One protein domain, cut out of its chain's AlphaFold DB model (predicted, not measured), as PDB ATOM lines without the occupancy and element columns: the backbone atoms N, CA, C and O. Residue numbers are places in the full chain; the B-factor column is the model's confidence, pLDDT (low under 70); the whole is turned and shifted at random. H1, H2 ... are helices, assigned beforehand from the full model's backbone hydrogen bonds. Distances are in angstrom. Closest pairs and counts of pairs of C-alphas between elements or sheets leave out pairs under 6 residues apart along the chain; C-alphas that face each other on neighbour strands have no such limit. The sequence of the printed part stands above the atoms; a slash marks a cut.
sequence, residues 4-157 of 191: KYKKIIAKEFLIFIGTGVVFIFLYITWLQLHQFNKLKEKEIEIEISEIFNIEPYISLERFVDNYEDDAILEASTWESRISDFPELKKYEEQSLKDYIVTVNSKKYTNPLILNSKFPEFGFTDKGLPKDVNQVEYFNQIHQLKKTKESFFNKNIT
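What this domain is: This is residues 4 to 157 of the 191 residues of an uncharacterized protein of Aequorivita sublithincola (strain DSM 14238 / LMG 21431 / ACAM 643 / 9-3) (UniProt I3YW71). One very long helix, H1, makes a shaft whose first stretch, residues 4 to 29, stands free and sticks out; at its other end sits a loose head of four short helices, H2 to H5, and loops. The last helix, H6, folds back from the head and packs alongside residues 37 to 51 of H1, running opposite ways. The printed part has 154 residues with six named helices, H1 to H6 in order, and no named strand: its class is all helix. It is extended, with a radius of gyration of the C-alphas of 26.7 A, and spans 98 by 33 by 26 A, the free stretch of H1 adding much of the length.

Where its parts are: Find C-alpha 4 at (104.891, 129.028, 172.215); from there H1 runs through residues 4 to 52, 72.8 A, to C-alpha 52 at (139.952, 92.963, 119.650). Next come H2, residues 57 to 65, 12.3 A long, and H3, residues 75 to 82, 11.1 A long. H4 takes residues 93 to 104 and measures 16.7 A, and H5, residues 111 to 115, measures 6.0 A. Last, H6 runs from residue 134 to C-alpha 149 at (137.515, 100.638, 141.684), 22.3 A.

How they stand to each other: Look at residues 37 to 51 of H1, which alone touch H6; the closest C-alphas are those of Glu 41 and Leu 144, 6.3 A apart. The two helices run opposite ways at a shallow tilt of 24 degrees. At the end of H1, H2 is close but not clearly touching, with C-alphas 52 and 58 at 7.2 A as the closest, and about perpendicular at 89 degrees. H2 and H4 are close but not clearly touching; their closest C-alphas, Val 64 and Ile 100, are 5.7 A apart, and the steep tilt of 68 degrees is only just short of about perpendicular. H4 and H5 are also close but not clearly touching, closest at the C-alphas of Val 103 and Leu 114, 7.4 A. H3 and H4 are near each other, while H1 is apart from H3, H4 and H5. In H1, H2, H4, H5 and H6 every O i to N i+4 pair is within hydrogen-bond range; in H3, 2 of 4 are.

The domain as a whole: The two C-alphas farthest apart, Lys 4 and Ser 76, are 98.2 A apart. The printed part has no cut. The link from H5 to H6, residues 116 to 133, is long, and that from H1 to H2 is tight. The model's confidence is under 70 at residues 68 to 76 and 155 to 156; the mean pLDDT of the printed part is 85.0.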
ATOM      1  N   LYS A   4     103.504 129.484 172.040       83.25
ATOM      2  CA  LYS A   4     104.891 129.028 172.215       83.25
ATOM      3  C   LYS A   4     105.129 127.629 171.629       83.25
ATOM      4  O   LYS A   4     106.082 127.459 170.875       83.25
ATOM      5  N   TYR A   5     104.240 126.665 171.892       82.38
ATOM      6  CA  TYR A   5     104.346 125.307 171.337       82.38
ATOM      7  C   TYR A   5     104.163 125.295 169.819       82.38
ATOM      8  O   TYR A   5     104.950 124.662 169.124       82.38
ATOM      9  N   LYS A   6     103.211 126.077 169.282       84.75
ATOM     10  CA  LYS A   6     103.037 126.235 167.823       84.75
ATOM     11  C   LYS A   6     104.326 126.694 167.132       84.75
ATOM     12  O   LYS A   6     104.706 126.137 166.108       84.75
ATOM     13  N   LYS A   7     105.023 127.681 167.707       85.75
ATOM     14  CA  LYS A   7     106.278 128.212 167.151       85.75
ATOM     15  C   LYS A   7     107.421 127.195 167.196       85.75
ATOM     16  O   LYS A   7     108.257 127.199 166.299       85.75
ATOM     17  N   ILE A   8     107.468 126.353 168.229       84.75
ATOM     18  CA  ILE A   8     108.458 125.273 168.329       84.75
ATOM     19  C   ILE A   8     108.181 124.237 167.239       84.75
ATOM     20  O   ILE A   8     109.053 124.006 166.413       84.75
ATOM     21  N   ILE A   9     106.950 123.724 167.158       81.56
ATOM     22  CA  ILE A   9     106.558 122.713 166.160       81.56
ATOM     23  C   ILE A   9     106.823 123.206 164.731       81.56
ATOM     24  O   ILE A   9     107.393 122.477 163.928       81.56
ATOM     25  N   ALA A  10     106.488 124.461 164.416       86.81
ATOM     26  CA  ALA A  10     106.739 125.020 163.089       86.81
ATOM     27  C   ALA A  10     108.238 125.071 162.734       86.81
ATOM     28  O   ALA A  10     108.611 124.770 161.606       86.81
ATOM     29  N   LYS A  11     109.109 125.418 163.693       83.88
ATOM     30  CA  LYS A  11     110.567 125.413 163.479       83.88
ATOM     31  C   LYS A  11     111.116 124.002 163.283       83.88
ATOM     32  O   LYS A  11     111.979 123.806 162.434       83.88
ATOM     33  N   GLU A  12     110.626 123.040 164.063       80.75
ATOM     34  CA  GLU A  12     110.978 121.621 163.924       80.75
ATOM     35  C   GLU A  12     110.632 121.094 162.532       80.75
ATOM     36  O   GLU A  12     111.481 120.519 161.854       80.75
ATOM     37  N   PHE A  13     109.410 121.374 162.084       85.12
ATOM     38  CA  PHE A  13     108.916 120.960 160.780       85.12
ATOM     39  C   PHE A  13     109.726 121.566 159.626       85.12
ATOM     40  O   PHE A  13     110.082 120.869 158.681       85.12
ATOM     41  N   LEU A  14     110.084 122.848 159.728       87.62
ATOM     42  CA  LEU A  14     110.850 123.543 158.692       87.62
ATOM     43  C   LEU A  14     112.271 122.973 158.552       87.62
ATOM     44  O   LEU A  14     112.764 122.813 157.439       87.62
ATOM     45  N   ILE A  15     112.904 122.599 159.667       81.44
ATOM     46  CA  ILE A  15     114.218 121.944 159.650       81.44
ATOM     47  C   ILE A  15     114.124 120.547 159.043       81.44
ATOM     48  O   ILE A  15     114.957 120.210 158.208       81.44
ATOM     49  N   PHE A  16     113.098 119.770 159.404       80.19
ATOM     50  CA  PHE A  16     112.869 118.445 158.827       80.19
ATOM     51  C   PHE A  16     112.722 118.507 157.300       80.19
ATOM     52  O   PHE A  16     113.387 117.757 156.581       80.19
ATOM     53  N   ILE A  17     111.924 119.460 156.798       88.00
ATOM     54  CA  ILE A  17     111.806 119.728 155.358       88.00
ATOM     55  C   ILE A  17     113.168 120.097 154.768       88.00
ATOM     56  O   ILE A  17     113.560 119.529 153.752       88.00
ATOM     57  N   GLY A  18     113.912 121.003 155.409       85.88
ATOM     58  CA  GLY A  18     115.233 121.428 154.947       85.88
ATOM     59  C   GLY A  18     116.207 120.260 154.778       85.88
ATOM     60  O   GLY A  18     116.819 120.117 153.722       85.88
ATOM     61  N   THR A  19     116.302 119.375 155.773       81.69
ATOM     62  CA  THR A  19     117.126 118.158 155.686       81.69
ATOM     63  C   THR A  19     116.645 117.200 154.601       81.69
ATOM     64  O   THR A  19     117.471 116.628 153.894       81.69
ATOM     65  N   GLY A  20     115.327 117.064 154.421       83.62
ATOM     66  CA  GLY A  20     114.752 116.256 153.346       83.62
ATOM     67  C   GLY A  20     115.140 116.774 151.961       83.62
ATOM     68  O   GLY A  20     115.570 115.995 151.116       83.62
ATOM     69  N   VAL A  21     115.072 118.090 151.744       88.69
ATOM     70  CA  VAL A  21     115.459 118.728 150.474       88.69
ATOM     71  C   VAL A  21     116.950 118.542 150.188       88.69
ATOM     72  O   VAL A  21     117.310 118.136 149.083       88.69
ATOM     73  N   VAL A  22     117.819 118.786 151.176       85.50
ATOM     74  CA  VAL A  22     119.270 118.572 151.025       85.50
ATOM     75  C   VAL A  22     119.566 117.115 150.683       85.50
ATOM     76  O   VAL A  22     120.377 116.839 149.802       85.50
ATOM     77  N   PHE A  23     118.880 116.176 151.332       82.00
ATOM     78  CA  PHE A  23     119.048 114.766 151.028       82.00
ATOM     79  C   PHE A  23     118.616 114.413 149.604       82.00
ATOM     80  O   PHE A  23     119.371 113.750 148.901       82.00
ATOM     81  N   ILE A  24     117.442 114.874 149.162       85.69
ATOM     82  CA  ILE A  24     116.968 114.646 147.790       85.69
ATOM     83  C   ILE A  24     118.006 115.162 146.787       85.69
ATOM     84  O   ILE A  24     118.327 114.467 145.827       85.69
ATOM     85  N   PHE A  25     118.588 116.335 147.038       89.56
ATOM     86  CA  PHE A  25     119.629 116.898 146.181       89.56
ATOM     87  C   PHE A  25     120.900 116.032 146.139       89.56
ATOM     88  O   PHE A  25     121.416 115.736 145.058       89.56
ATOM     89  N   LEU A  26     121.383 115.571 147.298       84.75
ATOM     90  CA  LEU A  26     122.524 114.653 147.381       84.75
ATOM     91  C   LEU A  26     122.233 113.320 146.680       84.75
ATOM     92  O   LEU A  26     123.089 112.799 145.972       84.75
ATOM     93  N   TYR A  27     121.019 112.793 146.836       82.88
ATOM     94  CA  TYR A  27     120.590 111.544 146.219       82.88
ATOM     95  C   TYR A  27     120.514 111.653 144.691       82.88
ATOM     96  O   TYR A  27     121.024 110.783 143.989       82.88
ATOM     97  N   ILE A  28     119.950 112.742 144.161       87.56
ATOM     98  CA  ILE A  28     119.924 113.002 142.714       87.56
ATOM     99  C   ILE A  28     121.352 113.127 142.172       87.56
ATOM    100  O   ILE A  28     121.679 112.501 141.166       87.56
ATOM    101  N   THR A  29     122.216 113.875 142.865       87.12
ATOM    102  CA  THR A  29     123.627 114.041 142.475       87.12
ATOM    103  C   THR A  29     124.355 112.694 142.448       87.12
ATOM    104  O   THR A  29     125.085 112.393 141.506       87.12
ATOM    105  N   TRP A  30     124.109 111.844 143.451       84.56
ATOM    106  CA  TRP A  30     124.631 110.480 143.499       84.56
ATOM    107  C   TRP A  30     124.155 109.634 142.312       84.56
ATOM    108  O   TRP A  30     124.971 108.989 141.655       84.56
ATOM    109  N   LEU A  31     122.853 109.655 142.006       84.06
ATOM    110  CA  LEU A  31     122.292 108.917 140.869       84.06
ATOM    111  C   LEU A  31     122.911 109.360 139.541       84.06
ATOM    112  O   LEU A  31     123.273 108.508 138.730       84.06
ATOM    113  N   GLN A  32     123.073 110.667 139.337       87.50
ATOM    114  CA  GLN A  32     123.706 111.214 138.137       87.50
ATOM    115  C   GLN A  32     125.167 110.765 138.011       87.50
ATOM    116  O   GLN A  32     125.570 110.299 136.947       87.50
ATOM    117  N   LEU A  33     125.944 110.831 139.098       86.44
ATOM    118  CA  LEU A  33     127.332 110.353 139.128       86.44
ATOM    119  C   LEU A  33     127.430 108.859 138.809       86.44
ATOM    120  O   LEU A  33     128.273 108.449 138.013       86.44
ATOM    121  N   HIS A  34     126.552 108.047 139.397       84.19
ATOM    122  CA  HIS A  34     126.521 106.610 139.148       84.19
ATOM    123  C   HIS A  34     126.172 106.294 137.686       84.19
ATOM    124  O   HIS A  34     126.803 105.444 137.062       84.19
ATOM    125  N   GLN A  35     125.181 106.982 137.111       85.81
ATOM    126  CA  GLN A  35     124.827 106.822 135.699       85.81
ATOM    127  C   GLN A  35     125.976 107.229 134.775       85.81
ATOM    128  O   GLN A  35     126.302 106.488 133.852       85.81
ATOM    129  N   PHE A  36     126.617 108.365 135.050       88.12
ATOM    130  CA  PHE A  36     127.756 108.844 134.276       88.12
ATOM    131  C   PHE A  36     128.928 107.853 134.304       88.12
ATOM    132  O   PHE A  36     129.471 107.513 133.257       88.12
ATOM    133  N   ASN A  37     129.276 107.325 135.482       87.00
ATOM    134  CA  ASN A  37     130.346 106.333 135.607       87.00
ATOM    135  C   ASN A  37     130.021 105.040 134.858       87.00
ATOM    136  O   ASN A  37     130.892 104.509 134.175       87.00
ATOM    137  N   LYS A  38     128.768 104.573 134.924       87.00
ATOM    138  CA  LYS A  38     128.323 103.387 134.183       87.00
ATOM    139  C   LYS A  38     128.407 103.585 132.667       87.00
ATOM    140  O   LYS A  38     128.771 102.658 131.950       87.00
ATOM    141  N   LEU A  39     128.065 104.776 132.171       90.56
ATOM    142  CA  LEU A  39     128.210 105.106 130.750       90.56
ATOM    143  C   LEU A  39     129.680 105.099 130.331       90.56
ATOM    144  O   LEU A  39     130.012 104.468 129.336       90.56
ATOM    145  N   LYS A  40     130.551 105.722 131.129       89.50
ATOM    146  CA  LYS A  40     131.991 105.758 130.868       89.50
ATOM    147  C   LYS A  40     132.637 104.372 130.912       89.50
ATOM    148  O   LYS A  40     133.522 104.077 130.122       89.50
ATOM    149  N   GLU A  41     132.205 103.515 131.833       89.94
ATOM    150  CA  GLU A  41     132.639 102.119 131.881       89.94
ATOM    151  C   GLU A  41     132.284 101.390 130.585       89.94
ATOM    152  O   GLU A  41     133.157 100.780 129.979       89.94
ATOM    153  N   LYS A  42     131.036 101.530 130.125       91.00
ATOM    154  CA  LYS A  42     130.579 100.927 128.874       91.00
ATOM    155  C   LYS A  42     131.334 101.469 127.656       91.00
ATOM    156  O   LYS A  42     131.641 100.702 126.758       91.00
ATOM    157  N   GLU A  43     131.614 102.768 127.619       92.50
ATOM    158  CA  GLU A  43     132.396 103.406 126.551       92.50
ATOM    159  C   GLU A  43     133.806 102.808 126.467       92.50
ATOM    160  O   GLU A  43     134.198 102.325 125.411       92.50
ATOM    161  N   ILE A  44     134.516 102.712 127.597       89.12
ATOM    162  CA  ILE A  44     135.854 102.107 127.641       89.12
ATOM    163  C   ILE A  44     135.803 100.610 127.291       89.12
ATOM    164  O   ILE A  44     136.705 100.097 126.635       89.12
ATOM    165  N   GLU A  45     134.765  99.884 127.719       90.31
ATOM    166  CA  GLU A  45     134.576  98.478 127.335       90.31
ATOM    167  C   GLU A  45     134.350  98.310 125.830       90.31
ATOM    168  O   GLU A  45     134.896  97.378 125.243       90.31
ATOM    169  N   ILE A  46     133.600  99.222 125.201       90.06
ATOM    170  CA  ILE A  46     133.424  99.244 123.747       90.06
ATOM    171  C   ILE A  46     134.767  99.509 123.065       90.06
ATOM    172  O   ILE A  46     135.157  98.710 122.220       90.06
ATOM    173  N   GLU A  47     135.512 100.536 123.478       89.06
ATOM    174  CA  GLU A  47     136.834 100.840 122.910       89.06
ATOM    175  C   GLU A  47     137.793  99.640 123.004       89.06
ATOM    176  O   GLU A  47     138.465  99.284 122.037       89.06
ATOM    177  N   ILE A  48     137.818  98.955 124.152       88.19
ATOM    178  CA  ILE A  48     138.615  97.736 124.340       88.19
ATOM    179  C   ILE A  48     138.130  96.613 123.418       88.19
ATOM    180  O   ILE A  48     138.948  95.882 122.862       88.19
ATOM    181  N   SER A  49     136.816  96.445 123.255       85.75
ATOM    182  CA  SER A  49     136.269  95.414 122.369       85.75
ATOM    183  C   SER A  49     136.587  95.686 120.899       85.75
ATOM    184  O   SER A  49     136.917  94.758 120.168       85.75
ATOM    185  N   GLU A  50     136.582  96.952 120.479       85.12
ATOM    186  CA  GLU A  50     136.949  97.363 119.123       85.12
ATOM    187  C   GLU A  50     138.419  97.057 118.817       85.12
ATOM    188  O   GLU A  50     138.733  96.648 117.703       85.12
ATOM    189  N   ILE A  51     139.307  97.147 119.815       80.94
ATOM    190  CA  ILE A  51     140.713  96.732 119.691       80.94
ATOM    191  C   ILE A  51     140.850  95.231 119.393       80.94
ATOM    192  O   ILE A  51     141.757  94.827 118.667       80.94
ATOM    193  N   PHE A  52     139.977  94.396 119.955       75.19
ATOM    194  CA  PHE A  52     139.952  92.963 119.650       75.19
ATOM    195  C   PHE A  52     139.144  92.641 118.393       75.19
ATOM    196  O   PHE A  52     139.335  91.582 117.804       75.19
ATOM    197  N   ASN A  53     138.309  93.563 117.915       80.81
ATOM    198  CA  ASN A  53     137.551  93.425 116.679       80.81
ATOM    199  C   ASN A  53     138.432  93.695 115.439       80.81
ATOM    200  O   ASN A  53     138.072  94.464 114.548       80.81
ATOM    201  N   ILE A  54     139.595  93.041 115.383       82.81
ATOM    202  CA  ILE A  54     140.583  93.149 114.312       82.81
ATOM    203  C   ILE A  54     140.992  91.744 113.856       82.81
ATOM    204  O   ILE A  54     141.054  90.795 114.640       82.81
ATOM    205  N   GLU A  55     141.276  91.593 112.564       83.38
ATOM    206  CA  GLU A  55     141.806  90.347 112.007       83.38
ATOM    207  C   GLU A  55     143.241  90.060 112.498       83.38
ATOM    208  O   GLU A  55     144.071  90.966 112.548       83.38
ATOM    209  N   PRO A  56     143.597  88.796 112.788       80.94
ATOM    210  CA  PRO A  56     142.779  87.597 112.613       80.94
ATOM    211  C   PRO A  56     141.961  87.194 113.846       80.94
ATOM    212  O   PRO A  56     141.383  86.112 113.843       80.94
ATOM    213  N   TYR A  57     141.937  88.000 114.914       85.81
ATOM    214  CA  TYR A  57     141.377  87.587 116.206       85.81
ATOM    215  C   TYR A  57     139.902  87.188 116.108       85.81
ATOM    216  O   TYR A  57     139.561  86.082 116.515       85.81
ATOM    217  N   ILE A  58     139.053  88.027 115.500       87.44
ATOM    218  CA  ILE A  58     137.617  87.728 115.331       87.44
ATOM    219  C   ILE A  58     137.420  86.412 114.577       87.44
ATOM    220  O   ILE A  58     136.551  85.605 114.895       87.44
ATOM    221  N   SER A  59     138.209  86.205 113.528       89.44
ATOM    222  CA  SER A  59     138.080  85.031 112.678       89.44
ATOM    223  C   SER A  59     138.554  83.782 113.395       89.44
ATOM    224  O   SER A  59     137.892  82.762 113.286       89.44
ATOM    225  N   LEU A  60     139.608  83.871 114.206       89.81
ATOM    226  CA  LEU A  60     140.046  82.788 115.085       89.81
ATOM    227  C   LEU A  60     139.033  82.477 116.195       89.81
ATOM    228  O   LEU A  60     138.840  81.310 116.512       89.81
ATOM    229  N   GLU A  61     138.387  83.487 116.777       88.94
ATOM    230  CA  GLU A  61     137.339  83.307 117.792       88.94
ATOM    231  C   GLU A  61     136.116  82.602 117.194       88.94
ATOM    232  O   GLU A  61     135.758  81.514 117.637       88.94
ATOM    233  N   ARG A  62     135.568  83.134 116.092       88.94
ATOM    234  CA  ARG A  62     134.465  82.497 115.347       88.94
ATOM    235  C   ARG A  62     134.825  81.100 114.855       88.94
ATOM    236  O   ARG A  62     133.959  80.231 114.789       88.94
ATOM    237  N   PHE A  63     136.083  80.902 114.462       88.38
ATOM    238  CA  PHE A  63     136.591  79.594 114.083       88.38
ATOM    239  C   PHE A  63     136.445  78.657 115.272       88.38
ATOM    240  O   PHE A  63     135.686  77.708 115.160       88.38
ATOM    241  N   VAL A  64     137.049  78.964 116.423       88.25
ATOM    242  CA  VAL A  64     136.985  78.128 117.634       88.25
ATOM    243  C   VAL A  64     135.558  77.830 118.097       88.25
ATOM    244  O   VAL A  64     135.283  76.672 118.406       88.25
ATOM    245  N   ASP A  65     134.653  78.810 118.093       84.94
ATOM    246  CA  ASP A  65     133.248  78.607 118.485       84.94
ATOM    247  C   ASP A  65     132.551  77.555 117.601       84.94
ATOM    248  O   ASP A  65     131.747  76.753 118.073       84.94
ATOM    249  N   ASN A  66     132.923  77.478 116.320       81.44
ATOM    250  CA  ASN A  66     132.438  76.450 115.396       81.44
ATOM    251  C   ASN A  66     133.100  75.061 115.596       81.44
ATOM    252  O   ASN A  66     132.733  74.108 114.898       81.44
ATOM    253  N   TYR A  67     134.054  74.916 116.528       74.75
ATOM    254  CA  TYR A  67     134.736  73.659 116.894       74.75
ATOM    255  C   TYR A  67     134.552  73.254 118.367       74.75
ATOM    256  O   TYR A  67     135.254  72.350 118.826       74.75
ATOM    257  N   GLU A  68     133.640  73.881 119.122       63.91
ATOM    258  CA  GLU A  68     133.530  73.653 120.576       63.91
ATOM    259  C   GLU A  68     133.152  72.193 120.947       63.91
ATOM    260  O   GLU A  68     133.491  71.737 122.039       63.91
ATOM    261  N   ASP A  69     132.572  71.414 120.017       59.62
ATOM    262  CA  ASP A  69     132.052  70.058 120.287       59.62
ATOM    263  C   ASP A  69     132.862  68.875 119.702       59.62
ATOM    264  O   ASP A  69     132.718  67.745 120.176       59.62
ATOM    265  N   ASP A  70     133.760  69.085 118.732       56.69
ATOM    266  CA  ASP A  70     134.427  67.982 118.019       56.69
ATOM    267  C   ASP A  70     135.920  67.888 118.372       56.69
ATOM    268  O   ASP A  70     136.793  68.436 117.699       56.69
ATOM    269  N   ALA A  71     136.246  67.109 119.407       54.88
ATOM    270  CA  ALA A  71     137.631  66.793 119.786       54.88
ATOM    271  C   ALA A  71     138.403  65.951 118.738       54.88
ATOM    272  O   ALA A  71     139.571  65.619 118.951       54.88
ATOM    273  N   ILE A  72     137.772  65.583 117.616       58.69
ATOM    274  CA  ILE A  72     138.353  64.747 116.561       58.69
ATOM    275  C   ILE A  72     138.161  65.441 115.208       58.69
ATOM    276  O   ILE A  72     137.147  65.294 114.533       58.69
ATOM    277  N   LEU A  73     139.174  66.204 114.806       62.25
ATOM    278  CA  LEU A  73     139.273  66.831 113.490       62.25
ATOM    279  C   LEU A  73     139.769  65.804 112.458       62.25
ATOM    280  O   LEU A  73     140.972  65.684 112.218       62.25
ATOM    281  N   GLU A  74     138.856  65.044 111.847       63.84
ATOM    282  CA  GLU A  74     139.198  64.217 110.682       63.84
ATOM    283  C   GLU A  74     139.630  65.106 109.504       63.84
ATOM    284  O   GLU A  74     139.016  66.140 109.234       63.84
ATOM    285  N   ALA A  75     140.668  64.705 108.762       58.56
ATOM    286  CA  ALA A  75     141.237  65.503 107.666       58.56
ATOM    287  C   ALA A  75     140.211  65.874 106.571       58.56
ATOM    288  O   ALA A  75     140.253  66.977 106.036       58.56
ATOM    289  N   SER A  76     139.237  65.000 106.297       56.34
ATOM    290  CA  SER A  76     138.128  65.245 105.359       56.34
ATOM    291  C   SER A  76     137.181  66.362 105.813       56.34
ATOM    292  O   SER A  76     136.558  67.023 104.984       56.34
ATOM    293  N   THR A  77     137.080  66.609 107.122       71.19
ATOM    294  CA  THR A  77     136.257  67.689 107.686       71.19
ATOM    295  C   THR A  77     136.993  69.025 107.743       71.19
ATOM    296  O   THR A  77     136.346  70.068 107.804       71.19
ATOM    297  N   TRP A  78     138.327  69.023 107.673       78.75
ATOM    298  CA  TRP A  78     139.129  70.244 107.746       78.75
ATOM    299  C   TRP A  78     138.908  71.160 106.540       78.75
ATOM    300  O   TRP A  78     138.556  72.326 106.715       78.75
ATOM    301  N   GLU A  79     139.055  70.628 105.322       79.38
ATOM    302  CA  GLU A  79     138.933  71.409 104.083       79.38
ATOM    303  C   GLU A  79     137.548  72.044 103.924       79.38
ATOM    304  O   GLU A  79     137.428  73.199 103.511       79.38
ATOM    305  N   SER A  80     136.497  71.313 104.303       79.50
ATOM    306  CA  SER A  80     135.129  71.831 104.281       79.50
ATOM    307  C   SER A  80     134.949  72.987 105.262       79.50
ATOM    308  O   SER A  80     134.294  73.964 104.923       79.50
ATOM    309  N   ARG A  81     135.528  72.898 106.463       78.19
ATOM    310  CA  ARG A  81     135.316  73.890 107.526       78.19
ATOM    311  C   ARG A  81     136.188  75.135 107.357       78.19
ATOM    312  O   ARG A  81     135.706  76.245 107.545       78.19
ATOM    313  N   ILE A  82     137.439  74.994 106.909       85.62
ATOM    314  CA  ILE A  82     138.287  76.155 106.575       85.62
ATOM    315  C   ILE A  82     137.747  76.927 105.358       85.62
ATOM    316  O   ILE A  82     138.118  78.077 105.122       85.62
ATOM    317  N   SER A  83     136.860  76.315 104.561       86.31
ATOM    318  CA  SER A  83     136.179  77.004 103.464       86.31
ATOM    319  C   SER A  83     135.265  78.134 103.944       86.31
ATOM    320  O   SER A  83     135.129  79.118 103.217       86.31
ATOM    321  N   ASP A  84     134.709  78.024 105.151       87.62
ATOM    322  CA  ASP A  84     133.844  79.050 105.747       87.62
ATOM    323  C   ASP A  84     134.642  80.247 106.295       87.62
ATOM    324  O   ASP A  84     134.074  81.304 106.563       87.62
ATOM    325  N   PHE A  85     135.969  80.100 106.395       90.25
ATOM    326  CA  PHE A  85     136.908  81.097 106.914       90.25
ATOM    327  C   PHE A  85     138.050  81.352 105.916       90.25
ATOM    328  O   PHE A  85     139.216  81.036 106.194       90.25
ATOM    329  N   PRO A  86     137.755  81.890 104.716       89.69
ATOM    330  CA  PRO A  86     138.761  82.112 103.677       89.69
ATOM    331  C   PRO A  86     139.944  82.976 104.147       89.69
ATOM    332  O   PRO A  86     141.067  82.778 103.687       89.69
ATOM    333  N   GLU A  87     139.720  83.885 105.092       88.94
ATOM    334  CA  GLU A  87     140.722  84.738 105.729       88.94
ATOM    335  C   GLU A  87     141.778  83.969 106.540       88.94
ATOM    336  O   GLU A  87     142.913  84.441 106.672       88.94
ATOM    337  N   LEU A  88     141.440  82.772 107.036       91.31
ATOM    338  CA  LEU A  88     142.340  81.922 107.813       91.31
ATOM    339  C   LEU A  88     143.178  80.980 106.939       91.31
ATOM    340  O   LEU A  88     144.192  80.472 107.408       91.31
ATOM    341  N   LYS A  89     142.837  80.807 105.651       89.94
ATOM    342  CA  LYS A  89     143.568  79.926 104.711       89.94
ATOM    343  C   LYS A  89     145.034  80.307 104.500       89.94
ATOM    344  O   LYS A  89     145.812  79.507 103.994       89.94
ATOM    345  N   LYS A  90     145.407  81.540 104.848       92.00
ATOM    346  CA  LYS A  90     146.792  82.026 104.795       92.00
ATOM    347  C   LYS A  90     147.675  81.468 105.920       92.00
ATOM    348  O   LYS A  90     148.889  81.627 105.843       92.00
ATOM    349  N   TYR A  91     147.081  80.883 106.961       92.88
ATOM    350  CA  TYR A  91     147.795  80.294 108.090       92.88
ATOM    351  C   TYR A  91     147.998  78.794 107.900       92.88
ATOM    352  O   TYR A  91     147.232  78.128 107.204       92.88
ATOM    353  N   GLU A  92     149.035  78.256 108.539       93.00
ATOM    354  CA  GLU A  92     149.301  76.823 108.519       93.00
ATOM    355  C   GLU A  92     148.188  76.057 109.252       93.00
ATOM    356  O   GLU A  92     147.777  76.421 110.356       93.00
ATOM    357  N   GLU A  93     147.715  74.966 108.645       90.00
ATOM    358  CA  GLU A  93     146.668  74.105 109.210       90.00
ATOM    359  C   GLU A  93     147.020  73.622 110.622       90.00
ATOM    360  O   GLU A  93     146.163  73.617 111.507       90.00
ATOM    361  N   GLN A  94     148.285  73.260 110.849       90.56
ATOM    362  CA  GLN A  94     148.733  72.792 112.156       90.56
ATOM    363  C   GLN A  94     148.631  73.889 113.223       90.56
ATOM    364  O   GLN A  94     148.129  73.611 114.308       90.56
ATOM    365  N   SER A  95     149.000  75.137 112.911       92.44
ATOM    366  CA  SER A  95     148.848  76.266 113.839       92.44
ATOM    367  C   SER A  95     147.390  76.493 114.231       92.44
ATOM    368  O   SER A  95     147.086  76.712 115.403       92.44
ATOM    369  N   LEU A  96     146.463  76.418 113.271       91.25
ATOM    370  CA  LEU A  96     145.029  76.576 113.538       91.25
ATOM    371  C   LEU A  96     144.478  75.435 114.412       91.25
ATOM    372  O   LEU A  96     143.690  75.680 115.326       91.25
ATOM    373  N   LYS A  97     144.927  74.195 114.181       88.50
ATOM    374  CA  LYS A  97     144.598  73.041 115.034       88.50
ATOM    375  C   LYS A  97     145.143  73.206 116.450       88.50
ATOM    376  O   LYS A  97     144.405  73.010 117.415       88.50
ATOM    377  N   ASP A  98     146.404  73.607 116.580       91.38
ATOM    378  CA  ASP A  98     147.056  73.824 117.873       91.38
ATOM    379  C   ASP A  98     146.368  74.944 118.668       91.38
ATOM    380  O   ASP A  98     146.227  74.843 119.893       91.38
ATOM    381  N   TYR A  99     145.875  75.977 117.976       91.44
ATOM    382  CA  TYR A  99     145.071  77.046 118.564       91.44
ATOM    383  C   TYR A  99     143.768  76.515 119.161       91.44
ATOM    384  O   TYR A  99     143.534  76.709 120.356       91.44
ATOM    385  N   ILE A 100     142.971  75.773 118.380       88.88
ATOM    386  CA  ILE A 100     141.717  75.158 118.854       88.88
ATOM    387  C   ILE A 100     141.978  74.271 120.071       88.88
ATOM    388  O   ILE A 100     141.328  74.422 121.105       88.88
ATOM    389  N   VAL A 101     142.961  73.369 119.984       88.69
ATOM    390  CA  VAL A 101     143.311  72.462 121.088       88.69
ATOM    391  C   VAL A 101     143.691  73.255 122.337       88.69
ATOM    392  O   VAL A 101     143.288  72.907 123.448       88.69
ATOM    393  N   THR A 102     144.437  74.346 122.176       90.38
ATOM    394  CA  THR A 102     144.864  75.180 123.300       90.38
ATOM    395  C   THR A 102     143.698  75.929 123.937       90.38
ATOM    396  O   THR A 102     143.631  75.964 125.170       90.38
ATOM    397  N   VAL A 103     142.758  76.465 123.154       89.31
ATOM    398  CA  VAL A 103     141.538  77.093 123.690       89.31
ATOM    399  C   VAL A 103     140.675  76.057 124.416       89.31
ATOM    400  O   VAL A 103     140.369  76.230 125.600       89.31
ATOM    401  N   ASN A 104     140.403  74.918 123.774       85.94
ATOM    402  CA  ASN A 104     139.560  73.850 124.320       85.94
ATOM    403  C   ASN A 104     140.171  73.180 125.558       85.94
ATOM    404  O   ASN A 104     139.446  72.706 126.433       85.94
ATOM    405  N   SER A 105     141.502  73.198 125.697       87.62
ATOM    406  CA  SER A 105     142.180  72.694 126.897       87.62
ATOM    407  C   SER A 105     141.834  73.474 128.170       87.62
ATOM    408  O   SER A 105     142.097  72.986 129.270       87.62
ATOM    409  N   LYS A 106     141.309  74.706 128.044       86.44
ATOM    410  CA  LYS A 106     141.038  75.640 129.154       86.44
ATOM    411  C   LYS A 106     142.259  75.914 130.044       86.44
ATOM    412  O   LYS A 106     142.127  76.415 131.160       86.44
ATOM    413  N   LYS A 107     143.471  75.631 129.546       89.50
ATOM    414  CA  LYS A 107     144.742  75.847 130.254       89.50
ATOM    415  C   LYS A 107     145.002  77.326 130.552       89.50
ATOM    416  O   LYS A 107     145.662  77.647 131.540       89.50
ATOM    417  N   TYR A 108     144.501  78.221 129.704       88.62
ATOM    418  CA  TYR A 108     144.676  79.665 129.825       88.62
ATOM    419  C   TYR A 108     143.317  80.347 129.989       88.62
ATOM    420  O   TYR A 108     142.506  80.344 129.076       88.62
ATOM    421  N   THR A 109     143.078  80.968 131.148       86.69
ATOM    422  CA  THR A 109     141.843  81.740 131.406       86.69
ATOM    423  C   THR A 109     141.888  83.141 130.793       86.69
ATOM    424  O   THR A 109     140.855  83.771 130.610       86.69
ATOM    425  N   ASN A 110     143.088  83.659 130.514       88.06
ATOM    426  CA  ASN A 110     143.278  84.985 129.939       88.06
ATOM    427  C   ASN A 110     143.582  84.861 128.434       88.06
ATOM    428  O   ASN A 110     144.655  84.339 128.101       88.06
ATOM    429  N   PRO A 111     142.711  85.383 127.547       87.75
ATOM    430  CA  PRO A 111     142.917  85.363 126.099       87.75
ATOM    431  C   PRO A 111     144.254  85.965 125.661       87.75
ATOM    432  O   PRO A 111     144.901  85.429 124.773       87.75
ATOM    433  N   LEU A 112     144.752  87.006 126.341       90.38
ATOM    434  CA  LEU A 112     146.065  87.591 126.041       90.38
ATOM    435  C   LEU A 112     147.210  86.595 126.262       90.38
ATOM    436  O   LEU A 112     148.155  86.515 125.482       90.38
ATOM    437  N   ILE A 113     147.141  85.796 127.328       92.19
ATOM    438  CA  ILE A 113     148.179  84.794 127.593       92.19
ATOM    439  C   ILE A 113     148.101  83.683 126.546       92.19
ATOM    440  O   ILE A 113     149.142  83.225 126.082       92.19
ATOM    441  N   LEU A 114     146.890  83.277 126.158       92.62
ATOM    442  CA  LEU A 114     146.677  82.289 125.106       92.62
ATOM    443  C   LEU A 114     147.241  82.782 123.768       92.62
ATOM    444  O   LEU A 114     148.127  82.142 123.209       92.62
ATOM    445  N   ASN A 115     146.818  83.961 123.318       92.50
ATOM    446  CA  ASN A 115     147.233  84.568 122.054       92.50
ATOM    447  C   ASN A 115     148.750  84.787 121.975       92.50
ATOM    448  O   ASN A 115     149.343  84.635 120.911       92.50
ATOM    449  N   SER A 116     149.413  85.070 123.105       94.00
ATOM    450  CA  SER A 116     150.878  85.217 123.153       94.00
ATOM    451  C   SER A 116     151.646  83.952 122.738       94.00
ATOM    452  O   SER A 116     152.844  84.020 122.469       94.00
ATOM    453  N   LYS A 117     150.983  82.785 122.718       95.00
ATOM    454  CA  LYS A 117     151.572  81.505 122.296       95.00
ATOM    455  C   LYS A 117     151.540  81.283 120.792       95.00
ATOM    456  O   LYS A 117     152.236  80.382 120.344       95.00
ATOM    457  N   PHE A 118     150.813  82.118 120.054       94.50
ATOM    458  CA  PHE A 118     150.602  81.967 118.618       94.50
ATOM    459  C   PHE A 118     151.031  83.222 117.835       94.50
ATOM    460  O   PHE A 118     150.203  83.908 117.223       94.50
ATOM    461  N   PRO A 119     152.325  83.595 117.867       93.31
ATOM    462  CA  PRO A 119     152.829  84.779 117.167       93.31
ATOM    463  C   PRO A 119     152.644  84.730 115.638       93.31
ATOM    464  O   PRO A 119     152.675  85.784 114.986       93.31
ATOM    465  N   GLU A 120     152.447  83.542 115.060       91.94
ATOM    466  CA  GLU A 120     152.144  83.312 113.643       91.94
ATOM    467  C   GLU A 120     150.829  83.962 113.197       91.94
ATOM    468  O   GLU A 120     150.725  84.416 112.058       91.94
ATOM    469  N   PHE A 121     149.867  84.133 114.108       92.56
ATOM    470  CA  PHE A 121     148.626  84.862 113.837       92.56
ATOM    471  C   PHE A 121     148.803  86.378 113.926       92.56
ATOM    472  O   PHE A 121     147.848  87.137 113.843       92.56
ATOM    473  N   GLY A 122     150.034  86.867 114.075       89.81
ATOM    474  CA  GLY A 122     150.269  88.298 114.199       89.81
ATOM    475  C   GLY A 122     149.948  88.833 115.588       89.81
ATOM    476  O   GLY A 122     149.747  90.034 115.730       89.81
ATOM    477  N   PHE A 123     149.963  87.978 116.612       92.38
ATOM    478  CA  PHE A 123     149.971  88.419 118.000       92.38
ATOM    479  C   PHE A 123     151.379  88.827 118.451       92.38
ATOM    480  O   PHE A 123     152.405  88.391 117.920       92.38
ATOM    481  N   THR A 124     151.416  89.712 119.437       92.19
ATOM    482  CA  THR A 124     152.619  90.160 120.138       92.19
ATOM    483  C   THR A 124     152.952  89.230 121.305       92.19
ATOM    484  O   THR A 124     152.168  88.357 121.674       92.19
ATOM    485  N   ASP A 125     154.099  89.450 121.946       91.31
ATOM    486  CA  ASP A 125     154.509  88.778 123.188       91.31
ATOM    487  C   ASP A 125     153.495  88.937 124.335       91.31
ATOM    488  O   ASP A 125     153.452  88.128 125.261       91.31
ATOM    489  N   LYS A 126     152.642  89.962 124.253       90.31
ATOM    490  CA  LYS A 126     151.547  90.227 125.192       90.31
ATOM    491  C   LYS A 126     150.188  89.710 124.716       90.31
ATOM    492  O   LYS A 126     149.197  89.958 125.394       90.31
ATOM    493  N   GLY A 127     150.128  89.039 123.564       89.00
ATOM    494  CA  GLY A 127     148.905  88.468 122.989       89.00
ATOM    495  C   GLY A 127     147.932  89.463 122.363       89.00
ATOM    496  O   GLY A 127     146.794  89.101 122.076       89.00
ATOM    497  N   LEU A 128     148.368  90.706 122.162       90.50
ATOM    498  CA  LEU A 128     147.628  91.705 121.389       90.50
ATOM    499  C   LEU A 128     147.955  91.565 119.900       90.50
ATOM    500  O   LEU A 128     149.105  91.226 119.601       90.50
ATOM    501  N   PRO A 129     147.022  91.863 118.982       89.44
ATOM    502  CA  PRO A 129     147.332  92.010 117.560       89.44
ATOM    503  C   PRO A 129     148.477  93.016 117.327       89.44
ATOM    504  O   PRO A 129     148.631  93.987 118.069       89.44
ATOM    505  N   LYS A 130     149.345  92.763 116.342       87.31
ATOM    506  CA  LYS A 130     150.568  93.557 116.082       87.31
ATOM    507  C   LYS A 130     150.299  95.005 115.676       87.31
ATOM    508  O   LYS A 130     151.161  95.856 115.872       87.31
ATOM    509  N   ASP A 131     149.149  95.263 115.085       85.06
ATOM    510  CA  ASP A 131     148.672  96.574 114.658       85.06
ATOM    511  C   ASP A 131     148.030  97.385 115.790       85.06
ATOM    512  O   ASP A 131     147.822  98.590 115.649       85.06
ATOM    513  N   VAL A 132     147.794  96.765 116.948       86.00
ATOM    514  CA  VAL A 132     147.260  97.445 118.125       86.00
ATOM    515  C   VAL A 132     148.356  98.210 118.858       86.00
ATOM    516  O   VAL A 132     149.409  97.681 119.227       86.00
ATOM    517  N   ASN A 133     148.058  99.469 119.177       88.62
ATOM    518  CA  ASN A 133     148.870 100.266 120.081       88.62
ATOM    519  C   ASN A 133     148.778  99.707 121.511       88.62
ATOM    520  O   ASN A 133     147.859 100.008 122.272       88.62
ATOM    521  N   GLN A 134     149.770  98.902 121.901       87.44
ATOM    522  CA  GLN A 134     149.796  98.267 123.220       87.44
ATOM    523  C   GLN A 134     149.686  99.275 124.369       87.44
ATOM    524  O   GLN A 134     149.054  98.991 125.385       87.44
ATOM    525  N   VAL A 135     150.325 100.442 124.237       88.44
ATOM    526  CA  VAL A 135     150.330 101.464 125.293       88.44
ATOM    527  C   VAL A 135     148.917 101.986 125.520       88.44
ATOM    528  O   VAL A 135     148.480 102.106 126.662       88.44
ATOM    529  N   GLU A 136     148.191 102.248 124.440       89.69
ATOM    530  CA  GLU A 136     146.805 102.706 124.475       89.69
ATOM    531  C   GLU A 136     145.872 101.657 125.083       89.69
ATOM    532  O   GLU A 136     145.147 101.972 126.025       89.69
ATOM    533  N   TYR A 137     145.997 100.396 124.664       88.44
ATOM    534  CA  TYR A 137     145.234  99.287 125.234       88.44
ATOM    535  C   TYR A 137     145.424  99.161 126.755       88.44
ATOM    536  O   TYR A 137     144.463  99.144 127.528       88.44
ATOM    537  N   PHE A 138     146.675  99.105 127.228       89.88
ATOM    538  CA  PHE A 138     146.934  98.977 128.665       89.88
ATOM    539  C   PHE A 138     146.517 100.231 129.438       89.88
ATOM    540  O   PHE A 138     146.082 100.119 130.588       89.88
ATOM    541  N   ASN A 139     146.587 101.411 128.815       91.94
ATOM    542  CA  ASN A 139     146.048 102.637 129.391       91.94
ATOM    543  C   ASN A 139     144.525 102.563 129.544       91.94
ATOM    544  O   ASN A 139     144.028 102.906 130.617       91.94
ATOM    545  N   GLN A 140     143.786 102.085 128.541       91.19
ATOM    546  CA  GLN A 140     142.334 101.893 128.624       91.19
ATOM    547  C   GLN A 140     141.958 100.866 129.693       91.19
ATOM    548  O   GLN A 140     141.114 101.151 130.539       91.19
ATOM    549  N   ILE A 141     142.651  99.725 129.762       90.25
ATOM    550  CA  ILE A 141     142.444  98.722 130.822       90.25
ATOM    551  C   ILE A 141     142.700  99.322 132.209       90.25
ATOM    552  O   ILE A 141     141.933  99.100 133.150       90.25
ATOM    553  N   HIS A 142     143.762 100.117 132.355       91.88
ATOM    554  CA  HIS A 142     144.054 100.810 133.604       91.88
ATOM    555  C   HIS A 142     142.966 101.842 133.953       91.88
ATOM    556  O   HIS A 142     142.542 101.926 135.109       91.88
ATOM    557  N   GLN A 143     142.470 102.602 132.973       89.81
ATOM    558  CA  GLN A 143     141.359 103.538 133.163       89.81
ATOM    559  C   GLN A 143     140.058 102.823 133.538       89.81
ATOM    560  O   GLN A 143     139.364 103.278 134.450       89.81
ATOM    561  N   LEU A 144     139.756 101.690 132.904       90.12
ATOM    562  CA  LEU A 144     138.610 100.847 133.224       90.12
ATOM    563  C   LEU A 144     138.703 100.354 134.665       90.12
ATOM    564  O   LEU A 144     137.763 100.525 135.439       90.12
ATOM    565  N   LYS A 145     139.862  99.817 135.059       90.25
ATOM    566  CA  LYS A 145     140.109  99.350 136.427       90.25
ATOM    567  C   LYS A 145     139.936 100.476 137.442       90.25
ATOM    568  O   LYS A 145     139.199 100.313 138.409       90.25
ATOM    569  N   LYS A 146     140.536 101.644 137.195       90.00
ATOM    570  CA  LYS A 146     140.378 102.830 138.049       90.00
ATOM    571  C   LYS A 146     138.915 103.273 138.148       90.00
ATOM    572  O   LYS A 146     138.469 103.680 139.218       90.00
ATOM    573  N   THR A 147     138.172 103.194 137.046       86.56
ATOM    574  CA  THR A 147     136.747 103.543 137.005       86.56
ATOM    575  C   THR A 147     135.927 102.536 137.807       86.56
ATOM    576  O   THR A 147     135.144 102.961 138.645       86.56
ATOM    577  N   LYS A 148     136.158 101.227 137.651       86.00
ATOM    578  CA  LYS A 148     135.519 100.141 138.425       86.00
ATOM    579  C   LYS A 148     135.834 100.202 139.924       86.00
ATOM    580  O   LYS A 148     134.957  99.984 140.755       86.00
ATOM    581  N   GLU A 149     137.069 100.541 140.286       86.00
ATOM    582  CA  GLU A 149     137.515 100.638 141.684       86.00
ATOM    583  C   GLU A 149     137.137 101.964 142.364       86.00
ATOM    584  O   GLU A 149     137.226 102.072 143.591       86.00
ATOM    585  N   SER A 150     136.693 102.966 141.599       82.81
ATOM    586  CA  SER A 150     136.244 104.255 142.127       82.81
ATOM    587  C   SER A 150     135.164 104.070 143.191       82.81
ATOM    588  O   SER A 150     134.250 103.262 143.036       82.81
ATOM    589  N   PHE A 151     135.214 104.875 144.254       75.31
ATOM    590  CA  PHE A 151     134.200 104.879 145.316       75.31
ATOM    591  C   PHE A 151     132.768 105.002 144.771       75.31
ATOM    592  O   PHE A 151     131.843 104.404 145.313       75.31
ATOM    593  N   PHE A 152     132.604 105.753 143.680       71.44
ATOM    594  CA  PHE A 152     131.317 106.022 143.040       71.44
ATOM    595  C   PHE A 152     130.863 104.940 142.048       71.44
ATOM    596  O   PHE A 152     129.781 105.077 141.484       71.44
ATOM    597  N   ASN A 153     131.678 103.909 141.806       73.31
ATOM    598  CA  ASN A 153     131.360 102.805 140.894       73.31
ATOM    599  C   ASN A 153     131.450 101.427 141.562       73.31
ATOM    600  O   ASN A 153     130.788 100.478 141.150       73.31
ATOM    601  N   LYS A 154     132.231 101.308 142.642       70.62
ATOM    602  CA  LYS A 154     132.207 100.141 143.521       70.62
ATOM    603  C   LYS A 154     130.756  99.893 143.925       70.62
ATOM    604  O   LYS A 154     130.106 100.838 144.356       70.62
ATOM    605  N   ASN A 155     130.277  98.650 143.804       64.25
ATOM    606  CA  ASN A 155     128.901  98.218 144.101       64.25
ATOM    607  C   ASN A 155     128.436  98.633 145.515       64.25
ATOM    608  O   ASN A 155     128.409  97.842 146.466       64.25
ATOM    609  N   ILE A 156     128.069  99.900 145.677       67.88
ATOM    610  CA  ILE A 156     127.306 100.401 146.801       67.88
ATOM    611  C   ILE A 156     125.871 100.080 146.428       67.88
ATOM    612  O   ILE A 156     125.244 100.762 145.621       67.88
ATOM    613  N   THR A 157     125.379  98.975 146.982       73.12
ATOM    614  CA  THR A 157     123.982  98.582 146.830       73.12
ATOM    615  C   THR A 157     123.084  99.733 147.273       73.12
ATOM    616  O   THR A 157     123.435 100.495 148.179       73.12
TER     617      THR A 157